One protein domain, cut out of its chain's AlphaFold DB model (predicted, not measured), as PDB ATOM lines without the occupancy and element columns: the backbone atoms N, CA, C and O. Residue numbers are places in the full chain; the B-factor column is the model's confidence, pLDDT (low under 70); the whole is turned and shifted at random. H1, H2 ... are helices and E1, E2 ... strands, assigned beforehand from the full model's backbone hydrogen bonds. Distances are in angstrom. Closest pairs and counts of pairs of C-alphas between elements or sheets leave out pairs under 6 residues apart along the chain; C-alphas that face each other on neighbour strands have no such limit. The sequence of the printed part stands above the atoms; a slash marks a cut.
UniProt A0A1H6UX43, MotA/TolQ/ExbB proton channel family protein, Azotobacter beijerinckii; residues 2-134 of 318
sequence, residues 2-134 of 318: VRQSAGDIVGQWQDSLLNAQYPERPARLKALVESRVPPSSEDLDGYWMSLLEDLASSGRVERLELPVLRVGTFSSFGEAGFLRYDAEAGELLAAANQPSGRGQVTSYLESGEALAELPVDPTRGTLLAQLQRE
ATOM      1  N   VAL A   2     100.248  67.829 173.231       83.19
ATOM      2  CA  VAL A   2     100.692  69.220 173.489       83.19
ATOM      3  C   VAL A   2     102.006  69.308 174.270       83.19
ATOM      4  O   VAL A   2     102.886  70.041 173.855       83.19
ATOM      5  N   ARG A   3     102.211  68.501 175.322       85.38
ATOM      6  CA  ARG A   3     103.501  68.489 176.045       85.38
ATOM      7  C   ARG A   3     104.693  68.053 175.196       85.38
ATOM      8  O   ARG A   3     105.783  68.572 175.370       85.38
ATOM      9  N   GLN A   4     104.485  67.098 174.292       86.75
ATOM     10  CA  GLN A   4     105.532  66.647 173.377       86.75
ATOM     11  C   GLN A   4     105.881  67.771 172.398       86.75
ATOM     12  O   GLN A   4     107.039  68.144 172.294       86.75
ATOM     13  N   SER A   5     104.857  68.385 171.797       89.56
ATOM     14  CA  SER A   5     105.025  69.554 170.934       89.56
ATOM     15  C   SER A   5     105.700  70.717 171.667       89.56
ATOM     16  O   SER A   5     106.584  71.351 171.110       89.56
ATOM     17  N   ALA A   6     105.324  70.989 172.919       86.56
ATOM     18  CA  ALA A   6     105.957  72.019 173.735       86.56
ATOM     19  C   ALA A   6     107.432  71.693 174.009       86.56
ATOM     20  O   ALA A   6     108.261  72.592 173.948       86.56
ATOM     21  N   GLY A   7     107.775  70.421 174.243       87.69
ATOM     22  CA  GLY A   7     109.160  69.968 174.393       87.69
ATOM     23  C   GLY A   7     110.001  70.210 173.139       87.69
ATOM     24  O   GLY A   7     111.100  70.752 173.239       87.69
ATOM     25  N   ASP A   8     109.458  69.891 171.962       88.06
ATOM     26  CA  ASP A   8     110.127  70.145 170.682       88.06
ATOM     27  C   ASP A   8     110.357  71.654 170.461       88.06
ATOM     28  O   ASP A   8     111.441  72.075 170.049       88.06
ATOM     29  N   ILE A   9     109.362  72.487 170.796       88.56
ATOM     30  CA  ILE A   9     109.449  73.949 170.674       88.56
ATOM     31  C   ILE A   9     110.448  74.548 171.670       88.56
ATOM     32  O   ILE A   9     111.188  75.451 171.293       88.56
ATOM     33  N   VAL A  10     110.535  74.040 172.906       87.75
ATOM     34  CA  VAL A  10     111.544  74.493 173.886       87.75
ATOM     35  C   VAL A  10     112.953  74.348 173.316       87.75
ATOM     36  O   VAL A  10     113.732  75.292 173.402       87.75
ATOM     37  N   GLY A  11     113.262  73.211 172.683       83.94
ATOM     38  CA  GLY A  11     114.566  73.000 172.049       83.94
ATOM     39  C   GLY A  11     114.826  73.961 170.886       83.94
ATOM     40  O   GLY A  11     115.927  74.484 170.750       83.94
ATOM     41  N   GLN A  12     113.810  74.246 170.069       83.81
ATOM     42  CA  GLN A  12     113.941  75.177 168.941       83.81
ATOM     43  C   GLN A  12     114.038  76.645 169.371       83.81
ATOM     44  O   GLN A  12     114.654  77.450 168.676       83.81
ATOM     45  N   TRP A  13     113.383  77.018 170.471       87.31
ATOM     46  CA  TRP A  13     113.289  78.404 170.925       87.31
ATOM     47  C   TRP A  13     114.343  78.782 171.951       87.31
ATOM     48  O   TRP A  13     114.444  79.965 172.253       87.31
ATOM     49  N   GLN A  14     115.124  77.834 172.470       84.81
ATOM     50  CA  GLN A  14     116.162  78.102 173.466       84.81
ATOM     51  C   GLN A  14     117.111  79.228 173.027       84.81
ATOM     52  O   GLN A  14     117.344  80.165 173.788       84.81
ATOM     53  N   ASP A  15     117.543  79.190 171.766       82.31
ATOM     54  CA  ASP A  15     118.472  80.165 171.182       82.31
ATOM     55  C   ASP A  15     117.759  81.268 170.370       82.31
ATOM     56  O   ASP A  15     118.379  81.979 169.578       82.31
ATOM     57  N   SER A  16     116.438  81.419 170.527       87.44
ATOM     58  CA  SER A  16     115.664  82.406 169.772       87.44
ATOM     59  C   SER A  16     116.026  83.835 170.170       87.44
ATOM     60  O   SER A  16     115.982  84.203 171.343       87.44
ATOM     61  N   LEU A  17     116.244  84.689 169.169       85.12
ATOM     62  CA  LEU A  17     116.490  86.127 169.339       85.12
ATOM     63  C   LEU A  17     115.347  86.855 170.063       85.12
ATOM     64  O   LEU A  17     115.545  87.930 170.626       85.12
ATOM     65  N   LEU A  18     114.133  86.293 170.043       87.06
ATOM     66  CA  LEU A  18     112.995  86.868 170.756       87.06
ATOM     67  C   LEU A  18     113.138  86.763 172.280       87.06
ATOM     68  O   LEU A  18     112.516  87.555 172.985       87.06
ATOM     69  N   ASN A  19     113.943  85.828 172.788       88.38
ATOM     70  CA  ASN A  19     114.145  85.656 174.227       88.38
ATOM     71  C   ASN A  19     114.861  86.855 174.856       88.38
ATOM     72  O   ASN A  19     114.642  87.131 176.028       88.38
ATOM     73  N   ALA A  20     115.621  87.621 174.065       84.44
ATOM     74  CA  ALA A  20     116.215  88.880 174.511       84.44
ATOM     75  C   ALA A  20     115.162  89.932 174.918       84.44
ATOM     76  O   ALA A  20     115.448  90.804 175.727       84.44
ATOM     77  N   GLN A  21     113.948  89.866 174.355       83.19
ATOM     78  CA  GLN A  21     112.836  90.764 174.706       83.19
ATOM     79  C   GLN A  21     111.813  90.112 175.632       83.19
ATOM     80  O   GLN A  21     111.199  90.793 176.444       83.19
ATOM     81  N   TYR A  22     111.613  88.804 175.480       86.69
ATOM     82  CA  TYR A  22     110.605  88.037 176.203       86.69
ATOM     83  C   TYR A  22     111.255  86.827 176.901       86.69
ATOM     84  O   TYR A  22     111.023  85.681 176.491       86.69
ATOM     85  N   PRO A  23     112.080  87.051 177.940       84.06
ATOM     86  CA  PRO A  23     112.878  85.999 178.579       84.06
ATOM     87  C   PRO A  23     112.024  84.927 179.276       84.06
ATOM     88  O   PRO A  23     112.445  83.781 179.429       84.06
ATOM     89  N   GLU A  24     110.783  85.252 179.645       85.50
ATOM     90  CA  GLU A  24     109.847  84.319 180.291       85.50
ATOM     91  C   GLU A  24     109.271  83.241 179.353       85.50
ATOM     92  O   GLU A  24     108.744  82.232 179.831       85.50
ATOM     93  N   ARG A  25     109.349  83.408 178.027       87.12
ATOM     94  CA  ARG A  25     108.752  82.474 177.050       87.12
ATOM     95  C   ARG A  25     109.262  81.031 177.167       87.12
ATOM     96  O   ARG A  25     108.423  80.135 177.314       87.12
ATOM     97  N   PRO A  26     110.583  80.760 177.145       85.56
ATOM     98  CA  PRO A  26     111.091  79.398 177.301       85.56
ATOM     99  C   PRO A  26     110.739  78.804 178.672       85.56
ATOM    100  O   PRO A  26     110.430  77.616 178.761       85.56
ATOM    101  N   ALA A  27     110.713  79.621 179.731       86.69
ATOM    102  CA  ALA A  27     110.355  79.173 181.077       86.69
ATOM    103  C   ALA A  27     108.891  78.704 181.166       86.69
ATOM    104  O   ALA A  27     108.620  77.654 181.750       86.69
ATOM    105  N   ARG A  28     107.953  79.426 180.531       85.44
ATOM    106  CA  ARG A  28     106.531  79.034 180.468       85.44
ATOM    107  C   ARG A  28     106.334  77.694 179.758       85.44
ATOM    108  O   ARG A  28     105.615  76.830 180.256       85.44
ATOM    109  N   LEU A  29     107.002  77.491 178.621       86.69
ATOM    110  CA  LEU A  29     106.918  76.228 177.883       86.69
ATOM    111  C   LEU A  29     107.561  75.067 178.650       86.69
ATOM    112  O   LEU A  29     107.010  73.968 178.681       86.69
ATOM    113  N   LYS A  30     108.691  75.311 179.319       88.44
ATOM    114  CA  LYS A  30     109.356  74.310 180.156       88.44
ATOM    115  C   LYS A  30     108.473  73.873 181.328       88.44
ATOM    116  O   LYS A  30     108.342  72.674 181.566       88.44
ATOM    117  N   ALA A  31     107.779  74.808 181.979       87.94
ATOM    118  CA  ALA A  31     106.814  74.493 183.034       87.94
ATOM    119  C   ALA A  31     105.666  73.589 182.535       87.94
ATOM    120  O   ALA A  31     105.268  72.651 183.228       87.94
ATOM    121  N   LEU A  32     105.181  73.809 181.307       87.69
ATOM    122  CA  LEU A  32     104.156  72.968 180.679       87.69
ATOM    123  C   LEU A  32     104.652  71.537 180.397       87.69
ATOM    124  O   LEU A  32     103.890  70.574 180.527       87.69
ATOM    125  N   VAL A  33     105.924  71.392 180.018       89.31
ATOM    126  CA  VAL A  33     106.573  70.095 179.763       89.31
ATOM    127  C   VAL A  33     106.808  69.325 181.065       89.31
ATOM    128  O   VAL A  33     106.526  68.128 181.128       89.31
ATOM    129  N   GLU A  34     107.292  70.006 182.105       88.69
ATOM    130  CA  GLU A  34     107.667  69.410 183.395       88.69
ATOM    131  C   GLU A  34     106.466  69.115 184.308       88.69
ATOM    132  O   GLU A  34     106.555  68.261 185.199       88.69
ATOM    133  N   SER A  35     105.328  69.782 184.087       87.75
ATOM    134  CA  SER A  35     104.110  69.555 184.863       87.75
ATOM    135  C   SER A  35     103.673  68.090 184.801       87.75
ATOM    136  O   SER A  35     103.559  67.483 183.737       87.75
ATOM    137  N   ARG A  36     103.365  67.505 185.963       83.25
ATOM    138  CA  ARG A  36     102.805  66.146 186.062       83.25
ATOM    139  C   ARG A  36     101.279  66.127 185.928       83.25
ATOM    140  O   ARG A  36     100.719  65.070 185.653       83.25
ATOM    141  N   VAL A  37     100.617  67.281 186.032       87.12
ATOM    142  CA  VAL A  37      99.148  67.428 185.996       87.12
ATOM    143  C   VAL A  37      98.665  67.660 184.560       87.12
ATOM    144  O   VAL A  37      99.310  68.434 183.849       87.12
ATOM    145  N   PRO A  38      97.584  67.003 184.090       85.06
ATOM    146  CA  PRO A  38      97.061  67.214 182.739       85.06
ATOM    147  C   PRO A  38      96.884  68.711 182.422       85.06
ATOM    148  O   PRO A  38      96.408  69.434 183.295       85.06
ATOM    149  N   PRO A  39      97.274  69.175 181.218       87.25
ATOM    150  CA  PRO A  39      97.201  70.591 180.868       87.25
ATOM    151  C   PRO A  39      95.752  71.084 180.913       87.25
ATOM    152  O   PRO A  39      94.857  70.447 180.351       87.25
ATOM    153  N   SER A  40      95.539  72.203 181.601       88.50
ATOM    154  CA  SER A  40      94.252  72.890 181.689       88.50
ATOM    155  C   SER A  40      93.930  73.636 180.389       88.50
ATOM    156  O   SER A  40      94.794  73.806 179.532       88.50
ATOM    157  N   SER A  41      92.689  74.102 180.221       87.38
ATOM    158  CA  SER A  41      92.325  74.940 179.068       87.38
ATOM    159  C   SER A  41      93.161  76.221 179.000       87.38
ATOM    160  O   SER A  41      93.594  76.603 177.922       87.38
ATOM    161  N   GLU A  42      93.454  76.826 180.152       86.88
ATOM    162  CA  GLU A  42      94.288  78.026 180.251       86.88
ATOM    163  C   GLU A  42      95.733  77.755 179.798       86.88
ATOM    164  O   GLU A  42      96.314  78.558 179.068       86.88
ATOM    165  N   ASP A  43      96.285  76.581 180.130       85.88
ATOM    166  CA  ASP A  43      97.613  76.163 179.661       85.88
ATOM    167  C   ASP A  43      97.659  75.985 178.135       85.88
ATOM    168  O   ASP A  43      98.652  76.322 177.485       85.88
ATOM    169  N   LEU A  44      96.586  75.436 177.553       88.44
ATOM    170  CA  LEU A  44      96.467  75.237 176.108       88.44
ATOM    171  C   LEU A  44      96.332  76.567 175.362       88.44
ATOM    172  O   LEU A  44      96.982  76.755 174.331       88.44
ATOM    173  N   ASP A  45      95.534  77.487 175.899       87.56
ATOM    174  CA  ASP A  45      95.358  78.825 175.340       87.56
ATOM    175  C   ASP A  45      96.670  79.613 175.408       87.56
ATOM    176  O   ASP A  45      97.111  80.165 174.399       87.56
ATOM    177  N   GLY A  46      97.363  79.584 176.552       86.44
ATOM    178  CA  GLY A  46      98.667  80.226 176.724       86.44
ATOM    179  C   GLY A  46      99.744  79.660 175.794       86.44
ATOM    180  O   GLY A  46     100.541  80.416 175.224       86.44
ATOM    181  N   TYR A  47      99.745  78.343 175.572       88.38
ATOM    182  CA  TYR A  47     100.608  77.702 174.581       88.38
ATOM    183  C   TYR A  47     100.319  78.214 173.163       88.38
ATOM    184  O   TYR A  47     101.246  78.614 172.453       88.38
ATOM    185  N   TRP A  48      99.043  78.265 172.757       88.44
ATOM    186  CA  TRP A  48      98.683  78.741 171.420       88.44
ATOM    187  C   TRP A  48      98.989  80.222 171.218       88.44
ATOM    188  O   TRP A  48      99.528  80.602 170.179       88.44
ATOM    189  N   MET A  49      98.698  81.050 172.219       87.88
ATOM    190  CA  MET A  49      99.019  82.475 172.205       87.88
ATOM    191  C   MET A  49     100.525  82.701 172.066       87.88
ATOM    192  O   MET A  49     100.928  83.545 171.273       87.88
ATOM    193  N   SER A  50     101.356  81.892 172.730       86.06
ATOM    194  CA  SER A  50     102.819  81.977 172.613       86.06
ATOM    195  C   SER A  50     103.318  81.657 171.198       86.06
ATOM    196  O   SER A  50     104.251  82.294 170.709       86.06
ATOM    197  N   LEU A  51     102.709  80.677 170.522       86.88
ATOM    198  CA  LEU A  51     103.032  80.334 169.129       86.88
ATOM    199  C   LEU A  51     102.558  81.409 168.147       86.88
ATOM    200  O   LEU A  51     103.271  81.735 167.200       86.88
ATOM    201  N   LEU A  52     101.379  81.985 168.381       88.06
ATOM    202  CA  LEU A  52     100.876  83.101 167.581       88.06
ATOM    203  C   LEU A  52     101.719  84.364 167.776       88.06
ATOM    204  O   LEU A  52     101.958  85.084 166.812       88.06
ATOM    205  N   GLU A  53     102.206  84.615 168.989       85.56
ATOM    206  CA  GLU A  53     103.121  85.713 169.288       85.56
ATOM    207  C   GLU A  53     104.476  85.529 168.590       85.56
ATOM    208  O   GLU A  53     104.983  86.484 168.000       85.56
ATOM    209  N   ASP A  54     105.027  84.308 168.569       85.88
ATOM    210  CA  ASP A  54     106.239  83.979 167.800       85.88
ATOM    211  C   ASP A  54     106.044  84.244 166.306       85.88
ATOM    212  O   ASP A  54     106.852  84.920 165.666       85.88
ATOM    213  N   LEU A  55     104.927  83.753 165.761       88.44
ATOM    214  CA  LEU A  55     104.583  83.893 164.354       88.44
ATOM    215  C   LEU A  55     104.388  85.364 163.978       88.44
ATOM    216  O   LEU A  55     104.957  85.828 162.991       88.44
ATOM    217  N   ALA A  56     103.630  86.113 164.777       87.06
ATOM    218  CA  ALA A  56     103.416  87.537 164.569       87.06
ATOM    219  C   ALA A  56     104.732  88.318 164.666       87.06
ATOM    220  O   ALA A  56     104.975  89.205 163.850       87.06
ATOM    221  N   SER A  57     105.595  87.966 165.622       85.88
ATOM    222  CA  SER A  57     106.902  88.600 165.803       85.88
ATOM    223  C   SER A  57     107.854  88.277 164.657       85.88
ATOM    224  O   SER A  57     108.637  89.139 164.277       85.88
ATOM    225  N   SER A  58     107.759  87.090 164.046       83.69
ATOM    226  CA  SER A  58     108.605  86.680 162.915       83.69
ATOM    227  C   SER A  58     108.471  87.577 161.678       83.69
ATOM    228  O   SER A  58     109.416  87.690 160.903       83.69
ATOM    229  N   GLY A  59     107.325  88.247 161.516       83.44
ATOM    230  CA  GLY A  59     107.072  89.183 160.420       83.44
ATOM    231  C   GLY A  59     107.415  90.642 160.730       83.44
ATOM    232  O   GLY A  59     107.191  91.498 159.876       83.44
ATOM    233  N   ARG A  60     107.910  90.961 161.934       85.62
ATOM    234  CA  ARG A  60     108.177  92.347 162.349       85.62
ATOM    235  C   ARG A  60     109.650  92.704 162.231       85.62
ATOM    236  O   ARG A  60     110.523  91.923 162.601       85.62
ATOM    237  N   VAL A  61     109.909  93.922 161.774       85.19
ATOM    238  CA  VAL A  61     111.228  94.557 161.831       85.19
ATOM    239  C   VAL A  61     111.158  95.662 162.873       85.19
ATOM    240  O   VAL A  61     110.407  96.619 162.708       85.19
ATOM    241  N   GLU A  62     111.900  95.512 163.964       84.12
ATOM    242  CA  GLU A  62     111.831  96.406 165.123       84.12
ATOM    243  C   GLU A  62     113.236  96.876 165.509       84.12
ATOM    244  O   GLU A  62     114.183  96.086 165.539       84.12
ATOM    245  N   ARG A  63     113.375  98.172 165.812       82.88
ATOM    246  CA  ARG A  63     114.579  98.726 166.448       82.88
ATOM    247  C   ARG A  63     114.401  98.659 167.961       82.88
ATOM    248  O   ARG A  63     113.368  99.081 168.473       82.88
ATOM    249  N   LEU A  64     115.399  98.119 168.640       79.38
ATOM    250  CA  LEU A  64     115.445  97.942 170.084       79.38
ATOM    251  C   LEU A  64     116.224  99.059 170.781       79.38
ATOM    252  O   LEU A  64     116.815  99.922 170.131       79.38
ATOM    253  N   GLU A  65     116.197  99.040 172.114       67.75
ATOM    254  CA  GLU A  65     116.965  99.954 172.960       67.75
ATOM    255  C   GLU A  65     118.448  99.540 172.984       67.75
ATOM    256  O   GLU A  65     118.759  98.387 173.272       67.75
ATOM    257  N   LEU A  66     119.344 100.497 172.676       61.03
ATOM    258  CA  LEU A  66     120.734 100.304 172.198       61.03
ATOM    259  C   LEU A  66     120.741  99.741 170.768       61.03
ATOM    260  O   LEU A  66     119.876  98.930 170.479       61.03
ATOM    261  N   PRO A  67     121.623 100.200 169.850       73.75
ATOM    262  CA  PRO A  67     121.391 100.274 168.396       73.75
ATOM    263  C   PRO A  67     121.272  98.902 167.715       73.75
ATOM    264  O   PRO A  67     122.115  98.502 166.917       73.75
ATOM    265  N   VAL A  68     120.204  98.182 168.041       83.81
ATOM    266  CA  VAL A  68     119.947  96.807 167.671       83.81
ATOM    267  C   VAL A  68     118.697  96.781 166.815       83.81
ATOM    268  O   VAL A  68     117.604  97.132 167.249       83.81
ATOM    269  N   LEU A  69     118.857  96.357 165.575       87.19
ATOM    270  CA  LEU A  69     117.771  96.093 164.654       87.19
ATOM    271  C   LEU A  69     117.479  94.598 164.667       87.19
ATOM    272  O   LEU A  69     118.369  93.790 164.413       87.19
ATOM    273  N   ARG A  70     116.230  94.216 164.909       88.19
ATOM    274  CA  ARG A  70     115.779  92.831 164.793       88.19
ATOM    275  C   ARG A  70     114.866  92.681 163.588       88.19
ATOM    276  O   ARG A  70     113.912  93.438 163.434       88.19
ATOM    277  N   VAL A  71     115.120  91.652 162.790       87.94
ATOM    278  CA  VAL A  71     114.244  91.189 161.715       87.94
ATOM    279  C   VAL A  71     113.666  89.839 162.097       87.94
ATOM    280  O   VAL A  71     114.305  88.788 161.986       87.94
ATOM    281  N   GLY A  72     112.429  89.890 162.574       86.25
ATOM    282  CA  GLY A  72     111.662  88.726 162.956       86.25
ATOM    283  C   GLY A  72     112.336  87.891 164.038       86.25
ATOM    284  O   GLY A  72     112.886  88.400 165.012       86.25
ATOM    285  N   THR A  73     112.316  86.578 163.824       85.69
ATOM    286  CA  THR A  73     113.070  85.591 164.613       85.69
ATOM    287  C   THR A  73     114.358  85.149 163.919       85.69
ATOM    288  O   THR A  73     115.028  84.231 164.383       85.69
ATOM    289  N   PHE A  74     114.686  85.774 162.787       84.75
ATOM    290  CA  PHE A  74     115.687  85.288 161.842       84.75
ATOM    291  C   PHE A  74     117.052  85.923 162.067       84.75
ATOM    292  O   PHE A  74     118.072  85.238 162.023       84.75
ATOM    293  N   SER A  75     117.097  87.239 162.280       87.00
ATOM    294  CA  SER A  75     118.367  87.957 162.386       87.00
ATOM    295  C   SER A  75     118.256  89.191 163.270       87.00
ATOM    296  O   SER A  75     117.235  89.877 163.290       87.00
ATOM    297  N   SER A  76     119.334  89.481 163.990       88.56
ATOM    298  CA  SER A  76     119.518  90.715 164.750       88.56
ATOM    299  C   SER A  76     120.851  91.347 164.388       88.56
ATOM    300  O   SER A  76     121.825  90.638 164.140       88.56
ATOM    301  N   PHE A  77     120.894  92.670 164.374       87.25
ATOM    302  CA  PHE A  77     122.026  93.466 163.923       87.25
ATOM    303  C   PHE A  77     122.318  94.554 164.935       87.25
ATOM    304  O   PHE A  77     121.390  95.226 165.357       87.25
ATOM    305  N   GLY A  78     123.583  94.752 165.281       86.31
ATOM    306  CA  GLY A  78     124.066  95.904 166.036       86.31
ATOM    307  C   GLY A  78     125.071  96.717 165.221       86.31
ATOM    308  O   GLY A  78     125.341  96.404 164.060       86.31
ATOM    309  N   GLU A  79     125.720  97.699 165.847       78.12
ATOM    310  CA  GLU A  79     126.853  98.432 165.242       78.12
ATOM    311  C   GLU A  79     127.975  97.491 164.770       78.12
ATOM    312  O   GLU A  79     128.614  97.690 163.732       78.12
ATOM    313  N   ALA A  80     128.196  96.419 165.534       73.62
ATOM    314  CA  ALA A  80     129.210  95.413 165.268       73.62
ATOM    315  C   ALA A  80     128.822  94.400 164.167       73.62
ATOM    316  O   ALA A  80     129.651  93.551 163.839       73.62
ATOM    317  N   GLY A  81     127.630  94.491 163.566       82.62
ATOM    318  CA  GLY A  81     127.131  93.546 162.560       82.62
ATOM    319  C   GLY A  81     126.099  92.567 163.123       82.62
ATOM    320  O   GLY A  81     125.283  92.941 163.959       82.62
ATOM    321  N   PHE A  82     126.109  91.319 162.655       86.62
ATOM    322  CA  PHE A  82     125.188  90.280 163.109       86.62
ATOM    323  C   PHE A  82     125.398  89.967 164.593       86.62
ATOM    324  O   PHE A  82     126.522  89.718 165.049       86.62
ATOM    325  N   LEU A  83     124.287  89.942 165.318       87.62
ATOM    326  CA  LEU A  83     124.204  89.550 166.715       87.62
ATOM    327  C   LEU A  83     123.566  88.170 166.824       87.62
ATOM    328  O   LEU A  83     122.658  87.826 166.063       87.62
ATOM    329  N   ARG A  84     124.022  87.412 167.813       86.19
ATOM    330  CA  ARG A  84     123.478  86.116 168.200       86.19
ATOM    331  C   ARG A  84     123.002  86.191 169.645       86.19
ATOM    332  O   ARG A  84     123.666  86.798 170.476       86.19
ATOM    333  N   TYR A  85     121.887  85.538 169.941       86.25
ATOM    334  CA  TYR A  85     121.448  85.344 171.317       86.25
ATOM    335  C   TYR A  85     122.241  84.218 171.983       86.25
ATOM    336  O   TYR A  85     122.358  83.120 171.430       86.25
ATOM    337  N   ASP A  86     122.792  84.509 173.156       84.50
ATOM    338  CA  ASP A  86     123.415  83.530 174.032       84.50
ATOM    339  C   ASP A  86     122.443  83.188 175.168       84.50
ATOM    340  O   ASP A  86     122.092  84.044 175.980       84.50
ATOM    341  N   ALA A  87     121.975  81.938 175.207       82.00
ATOM    342  CA  ALA A  87     121.000  81.489 176.195       82.00
ATOM    343  C   ALA A  87     121.579  81.346 177.615       82.00
ATOM    344  O   ALA A  87     120.802  81.339 178.570       82.00
ATOM    345  N   GLU A  88     122.903  81.224 177.766       81.06
ATOM    346  CA  GLU A  88     123.567  81.162 179.072       81.06
ATOM    347  C   GLU A  88     123.749  82.564 179.660       81.06
ATOM    348  O   GLU A  88     123.482  82.772 180.844       81.06
ATOM    349  N   ALA A  89     124.162  83.529 178.832       81.38
ATOM    350  CA  ALA A  89     124.327  84.923 179.241       81.38
ATOM    351  C   ALA A  89     123.001  85.706 179.276       81.38
ATOM    352  O   ALA A  89     122.895  86.696 179.995       81.38
ATOM    353  N   GLY A  90     121.989  85.276 178.516       82.06
ATOM    354  CA  GLY A  90     120.716  85.988 178.375       82.06
ATOM    355  C   GLY A  90     120.815  87.275 177.548       82.06
ATOM    356  O   GLY A  90     119.920  88.114 177.613       82.06
ATOM    357  N   GLU A  91     121.887  87.445 176.771       85.12
ATOM    358  CA  GLU A  91     122.204  88.681 176.052       85.12
ATOM    359  C   GLU A  91     122.460  88.437 174.557       85.12
ATOM    360  O   GLU A  91     122.755  87.325 174.107       85.12
ATOM    361  N   LEU A  92     122.340  89.507 173.764       86.06
ATOM    362  CA  LEU A  92     122.728  89.514 172.355       86.06
ATOM    363  C   LEU A  92     124.216  89.852 172.236       86.06
ATOM    364  O   LEU A  92     124.632  90.970 172.531       86.06
ATOM    365  N   LEU A  93     125.007  88.902 171.750       85.56
ATOM    366  CA  LEU A  93     126.448  89.044 171.570       85.56
ATOM    367  C   LEU A  93     126.800  89.216 170.094       85.56
ATOM    368  O   LEU A  93     126.215  88.584 169.209       85.56
ATOM    369  N   ALA A  94     127.798  90.054 169.820       84.94
ATOM    370  CA  ALA A  94     128.362  90.165 168.484       84.94
ATOM    371  C   ALA A  94     129.129  88.887 168.129       84.94
ATOM    372  O   ALA A  94     129.986  88.427 168.882       84.94
ATOM    373  N   ALA A  95     128.831  88.327 166.959       78.31
ATOM    374  CA  ALA A  95     129.573  87.192 166.425       78.31
ATOM    375  C   ALA A  95     131.032  87.604 166.132       78.31
ATOM    376  O   ALA A  95     131.258  88.648 165.514       78.31
ATOM    377  N   ALA A  96     132.009  86.792 166.550       78.94
ATOM    378  CA  ALA A  96     133.434  87.027 166.296       78.94
ATOM    379  C   ALA A  96     133.747  86.988 164.789       78.94
ATOM    380  O   ALA A  96     134.353  87.916 164.256       78.94
ATOM    381  N   ASN A  97     133.237  85.970 164.093       81.81
ATOM    382  CA  ASN A  97     133.319  85.853 162.641       81.81
ATOM    383  C   ASN A  97     132.035  86.387 162.007       81.81
ATOM    384  O   ASN A  97     130.966  85.788 162.135       81.81
ATOM    385  N   GLN A  98     132.122  87.524 161.327       84.88
ATOM    386  CA  GLN A  98     130.974  88.133 160.660       84.88
ATOM    387  C   GLN A  98     130.849  87.597 159.226       84.88
ATOM    388  O   GLN A  98     131.856  87.533 158.517       84.88
ATOM    389  N   PRO A  99     129.641  87.225 158.769       83.19
ATOM    390  CA  PRO A  99     129.439  86.820 157.386       83.19
ATOM    391  C   PRO A  99     129.673  88.002 156.434       83.19
ATOM    392  O   PRO A  99     129.641  89.179 156.818       83.19
ATOM    393  N   SER A 100     129.888  87.689 155.157       77.38
ATOM    394  CA  SER A 100     129.880  88.705 154.107       77.38
ATOM    395  C   SER A 100     128.522  89.426 154.071       77.38
ATOM    396  O   SER A 100     127.496  88.877 154.463       77.38
ATOM    397  N   GLY A 101     128.508  90.692 153.641       72.00
ATOM    398  CA  GLY A 101     127.282  91.504 153.620       72.00
ATOM    399  C   GLY A 101     127.100  92.448 154.814       72.00
ATOM    400  O   GLY A 101     126.117  93.181 154.852       72.00
ATOM    401  N   ARG A 102     128.071  92.541 155.736       73.00
ATOM    402  CA  ARG A 102     128.081  93.569 156.801       73.00
ATOM    403  C   ARG A 102     127.831  94.988 156.269       73.00
ATOM    404  O   ARG A 102     127.108  95.753 156.895       73.00
ATOM    405  N   GLY A 103     128.387  95.315 155.102       75.31
ATOM    406  CA  GLY A 103     128.192  96.623 154.469       75.31
ATOM    407  C   GLY A 103     126.724  96.950 154.170       75.31
ATOM    408  O   GLY A 103     126.340  98.103 154.310       75.31
ATOM    409  N   GLN A 104     125.898  95.945 153.847       77.50
ATOM    410  CA  GLN A 104     124.461  96.124 153.596       77.50
ATOM    411  C   GLN A 104     123.702  96.469 154.884       77.50
ATOM    412  O   GLN A 104     122.821  97.325 154.893       77.50
ATOM    413  N   VAL A 105     124.093  95.845 155.997       78.06
ATOM    414  CA  VAL A 105     123.536  96.129 157.325       78.06
ATOM    415  C   VAL A 105     123.863  97.558 157.744       78.06
ATOM    416  O   VAL A 105     122.970  98.297 158.144       78.06
ATOM    417  N   THR A 106     125.127  97.971 157.612       78.19
ATOM    418  CA  THR A 106     125.544  99.345 157.919       78.19
ATOM    419  C   THR A 106     124.813 100.350 157.029       78.19
ATOM    420  O   THR A 106     124.240 101.301 157.552       78.19
ATOM    421  N   SER A 107     124.712 100.090 155.718       79.25
ATOM    422  CA  SER A 107     123.954 100.962 154.818       79.25
ATOM    423  C   SER A 107     122.469 101.048 155.170       79.25
ATOM    424  O   SER A 107     121.892 102.114 155.025       79.25
ATOM    425  N   TYR A 108     121.847  99.970 155.660       79.88
ATOM    426  CA  TYR A 108     120.449  99.985 156.105       79.88
ATOM    427  C   TYR A 108     120.262 100.781 157.403       79.88
ATOM    428  O   TYR A 108     119.281 101.501 157.572       79.88
ATOM    429  N   LEU A 109     121.188 100.639 158.356       77.62
ATOM    430  CA  LEU A 109     121.117 101.353 159.632       77.62
ATOM    431  C   LEU A 109     121.295 102.865 159.448       77.62
ATOM    432  O   LEU A 109     120.654 103.636 160.167       77.62
ATOM    433  N   GLU A 110     122.129 103.258 158.485       78.69
ATOM    434  CA  GLU A 110     122.422 104.649 158.128       78.69
ATOM    435  C   GLU A 110     121.432 105.244 157.111       78.69
ATOM    436  O   GLU A 110     121.303 106.468 157.036       78.69
ATOM    437  N   SER A 111     120.716 104.421 156.333       74.50
ATOM    438  CA  SER A 111     119.762 104.915 155.338       74.50
ATOM    439  C   SER A 111     118.429 105.343 155.964       74.50
ATOM    440  O   SER A 111     117.897 104.737 156.895       74.50
ATOM    441  N   GLY A 112     117.866 106.424 155.418       68.94
ATOM    442  CA  GLY A 112     116.497 106.878 155.687       68.94
ATOM    443  C   GLY A 112     115.510 106.489 154.582       68.94
ATOM    444  O   GLY A 112     114.442 107.090 154.481       68.94
ATOM    445  N   GLU A 113     115.885 105.556 153.702       73.50
ATOM    446  CA  GLU A 113     115.075 105.171 152.546       73.50
ATOM    447  C   GLU A 113     113.896 104.273 152.945       73.50
ATOM    448  O   GLU A 113     113.983 103.461 153.864       73.50
ATOM    449  N   ALA A 114     112.774 104.405 152.231       64.69
ATOM    450  CA  ALA A 114     111.564 103.619 152.491       64.69
ATOM    451  C   ALA A 114     111.710 102.130 152.113       64.69
ATOM    452  O   ALA A 114     110.945 101.293 152.588       64.69
ATOM    453  N   LEU A 115     112.676 101.809 151.250       72.06
ATOM    454  CA  LEU A 115     113.007 100.467 150.781       72.06
ATOM    455  C   LEU A 115     114.524 100.316 150.838       72.06
ATOM    456  O   LEU A 115     115.232 101.068 150.181       72.06
ATOM    457  N   ALA A 116     115.009  99.350 151.610       72.12
ATOM    458  CA  ALA A 116     116.429  99.053 151.731       72.12
ATOM    459  C   ALA A 116     116.631  97.544 151.916       72.12
ATOM    460  O   ALA A 116     115.800  96.862 152.522       72.12
ATOM    461  N   GLU A 117     117.722  97.021 151.360       78.62
ATOM    462  CA  GLU A 117     118.050  95.597 151.411       78.62
ATOM    463  C   GLU A 117     118.732  95.251 152.732       78.62
ATOM    464  O   GLU A 117     119.646  95.946 153.178       78.62
ATOM    465  N   LEU A 118     118.303  94.150 153.348       78.25
ATOM    466  CA  LEU A 118     118.929  93.622 154.548       78.25
ATOM    467  C   LEU A 118     119.163  92.120 154.377       78.25
ATOM    468  O   LEU A 118     118.235  91.406 153.984       78.25
ATOM    469  N   PRO A 119     120.373  91.615 154.671       80.25
ATOM    470  CA  PRO A 119     120.614  90.184 154.652       80.25
ATOM    471  C   PRO A 119     119.798  89.521 155.765       80.25
ATOM    472  O   PRO A 119     119.780  90.003 156.890       80.25
ATOM    473  N   VAL A 120     119.122  88.414 155.467       82.12
ATOM    474  CA  VAL A 120     118.337  87.651 156.449       82.12
ATOM    475  C   VAL A 120     118.845  86.218 156.468       82.12
ATOM    476  O   VAL A 120     118.977  85.596 155.417       82.12
ATOM    477  N   ASP A 121     119.113  85.691 157.663       82.00
ATOM    478  CA  ASP A 121     119.471  84.288 157.868       82.00
ATOM    479  C   ASP A 121     118.207  83.439 158.127       82.00
ATOM    480  O   ASP A 121     117.661  83.461 159.236       82.00
ATOM    481  N   PRO A 122     117.737  82.640 157.149       80.62
ATOM    482  CA  PRO A 122     116.558  81.794 157.332       80.62
ATOM    483  C   PRO A 122     116.788  80.675 158.358       80.62
ATOM    484  O   PRO A 122     115.827  80.094 158.859       80.62
ATOM    485  N   THR A 123     118.045  80.372 158.690       82.00
ATOM    486  CA  THR A 123     118.415  79.319 159.638       82.00
ATOM    487  C   THR A 123     118.435  79.785 161.090       82.00
ATOM    488  O   THR A 123     118.828  79.014 161.967       82.00
ATOM    489  N   ARG A 124     118.010  81.031 161.350       79.69
ATOM    490  CA  ARG A 124     117.901  81.623 162.693       79.69
ATOM    491  C   ARG A 124     119.219  81.570 163.475       79.69
ATOM    492  O   ARG A 124     119.226  81.325 164.677       79.69
ATOM    493  N   GLY A 125     120.345  81.769 162.790       77.62
ATOM    494  CA  GLY A 125     121.663  81.856 163.409       77.62
ATOM    495  C   GLY A 125     122.432  80.540 163.511       77.62
ATOM    496  O   GLY A 125     123.558  80.559 164.007       77.62
ATOM    497  N   THR A 126     121.909  79.408 163.025       80.00
ATOM    498  CA  THR A 126     122.681  78.147 163.031       80.00
ATOM    499  C   THR A 126     123.879  78.204 162.078       80.00
ATOM    500  O   THR A 126     124.969  77.760 162.444       80.00
ATOM    501  N   LEU A 127     123.733  78.839 160.909       80.44
ATOM    502  CA  LEU A 127     124.851  79.108 159.997       80.44
ATOM    503  C   LEU A 127     125.866  80.068 160.612       80.44
ATOM    504  O   LEU A 127     127.071  79.841 160.521       80.44
ATOM    505  N   LEU A 128     125.390  81.112 161.294       79.25
ATOM    506  CA  LEU A 128     126.265  82.043 162.000       79.25
ATOM    507  C   LEU A 128     127.043  81.336 163.120       79.25
ATOM    508  O   LEU A 128     128.236  81.585 163.290       79.25
ATOM    509  N   ALA A 129     126.395  80.423 163.848       79.12
ATOM    510  CA  ALA A 129     127.024  79.604 164.880       79.12
ATOM    511  C   ALA A 129     128.056  78.623 164.301       79.12
ATOM    512  O   ALA A 129     129.086  78.383 164.929       79.12
ATOM    513  N   GLN A 130     127.816  78.083 163.104       82.62
ATOM    514  CA  GLN A 130     128.801  77.276 162.388       82.62
ATOM    515  C   GLN A 130     130.000  78.123 161.949       82.62
ATOM    516  O   GLN A 130     131.136  77.710 162.166       82.62
ATOM    517  N   LEU A 131     129.759  79.328 161.424       81.50
ATOM    518  CA  LEU A 131     130.815  80.254 161.015       81.50
ATOM    519  C   LEU A 131     131.720  80.658 162.192       81.50
ATOM    520  O   LEU A 131     132.925  80.802 162.012       81.50
ATOM    521  N   GLN A 132     131.177  80.770 163.413       79.62
ATOM    522  CA  GLN A 132     131.989  81.023 164.618       79.62
ATOM    523  C   GLN A 132     132.980  79.901 164.938       79.62
ATOM    524  O   GLN A 132     133.976  80.134 165.617       79.62
ATOM    525  N   ARG A 133     132.701  78.667 164.505       80.38
ATOM    526  CA  ARG A 133     133.572  77.515 164.768       80.38
ATOM    527  C   ARG A 133     134.707  77.403 163.760       80.38
ATOM    528  O   ARG A 133     135.623  76.616 163.984       80.38
ATOM    529  N   GLU A 134     134.659  78.156 162.664       79.75
ATOM    530  CA  GLU A 134     135.722  78.148 161.672       79.75
ATOM    531  C   GLU A 134     136.875  79.047 162.134       79.75
ATOM    532  O   GLU A 134     136.699  80.257 162.271       79.75
TER     533      GLU A 134
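What this domain is: This is residues 2 to 134 of the 318 residues of the protein "MotA/TolQ/ExbB proton channel family protein" of Azotobacter beijerinckii (UniProt A0A1H6UX43). Two lobes sit end to end: a strongly twisted, curled sheet of five strands, and a loose group of three helices, H1, H3 and H4, with the short helix H2 between the lobes. H5 lies over the sheet at the end away from the three helices, H6 grazes the sheet, and residues 110 to 115 stick out. The printed part has 133 residues, with four helices, then five strands, then two helices along the chain; the sheet, ordered E1 E2 E3 E4 E5, is antiparallel and the class is mixed. It is only just compact, close to loose, with a radius of gyration of the C-alphas of 16.5 A, and spans 52 by 36 by 23 A.

How they stand to each other: The sheet is a meander, each strand the antiparallel neighbour of the one before: E1, residues 61 to 63, E2, 69 to 71, E3, 75 to 78, E4, 81 to 86, and E5, 91 to 94. N 62 and O 70 of E1 and E2 are 2.9 A apart, N 69 and O 77 of E2 and E3 2.8 A, N 83 and O 76 of E4 and E3 2.8 A, and N 84 and O 93 of E4 and E5 2.9 A, within hydrogen-bond range. Pairing is staggered: E4 pairs with E3 over residues 81 to 83 and with E5 over 83 to 86. H2, residues 17 to 20, is on the sheet at a height of 5.8 A, over none of the strands; its closest C-alphas to E4 are those of Leu 17 and Tyr 85, 5.4 A apart. H5, residues 102 to 110, is on the sheet at a height of 8.9 A, only just over E3 and E4, with 3 C-alphas over each; it runs across the strands, at 69 degrees to E3 on the local plane. H6, residues 126 to 132, only grazes the sheet with residues 126 to 129. H4, residues 41 to 58, only just on the sheet with 5 pairs of C-alphas within 10 A, only grazes it with residues 57 to 58. H1, residues 2 to 13, H3, residues 24 to 34, and H4 form an up and down bundle, each helix running against the one before. H1 and H3 touch, closest at the C-alphas of Arg 3 and Val 33, 5.1 A apart, at a steep tilt of 39 degrees, opposite ways. H3 and H4, a helical hairpin, only just touch, with 3 pairs of C-alphas within 8 A, the closest those of Leu 29 and Tyr 47, 7.3 A apart; H4 does so with residues 43 to 50 alone. Every O i to N i+4 pair is within hydrogen-bond range in H1, H3, H4, H5 and H6; H2 is too short for such a pair.

Where its parts are: From first to last C-alpha E4 measures 15.7 A, H4 25.8 A, H1 15.8 A, H3 15.4 A and H5 12.5 A. H1 begins at C-alpha 2, (100.692, 69.220, 173.489), E1 at C-alpha 61, (111.228, 94.557, 161.831), and H6 ends at C-alpha 132, (131.989, 81.023, 164.618).

The domain as a whole: The C-alphas of Val 37 and Glu 113, the two farthest apart, are 52.9 A apart. The printed part has no cut, and the link from H5 to H6, residues 111 to 125, is long. The mean pLDDT of the printed part is 83.1, and residues 65 to 66, 112 and 114 are under 70.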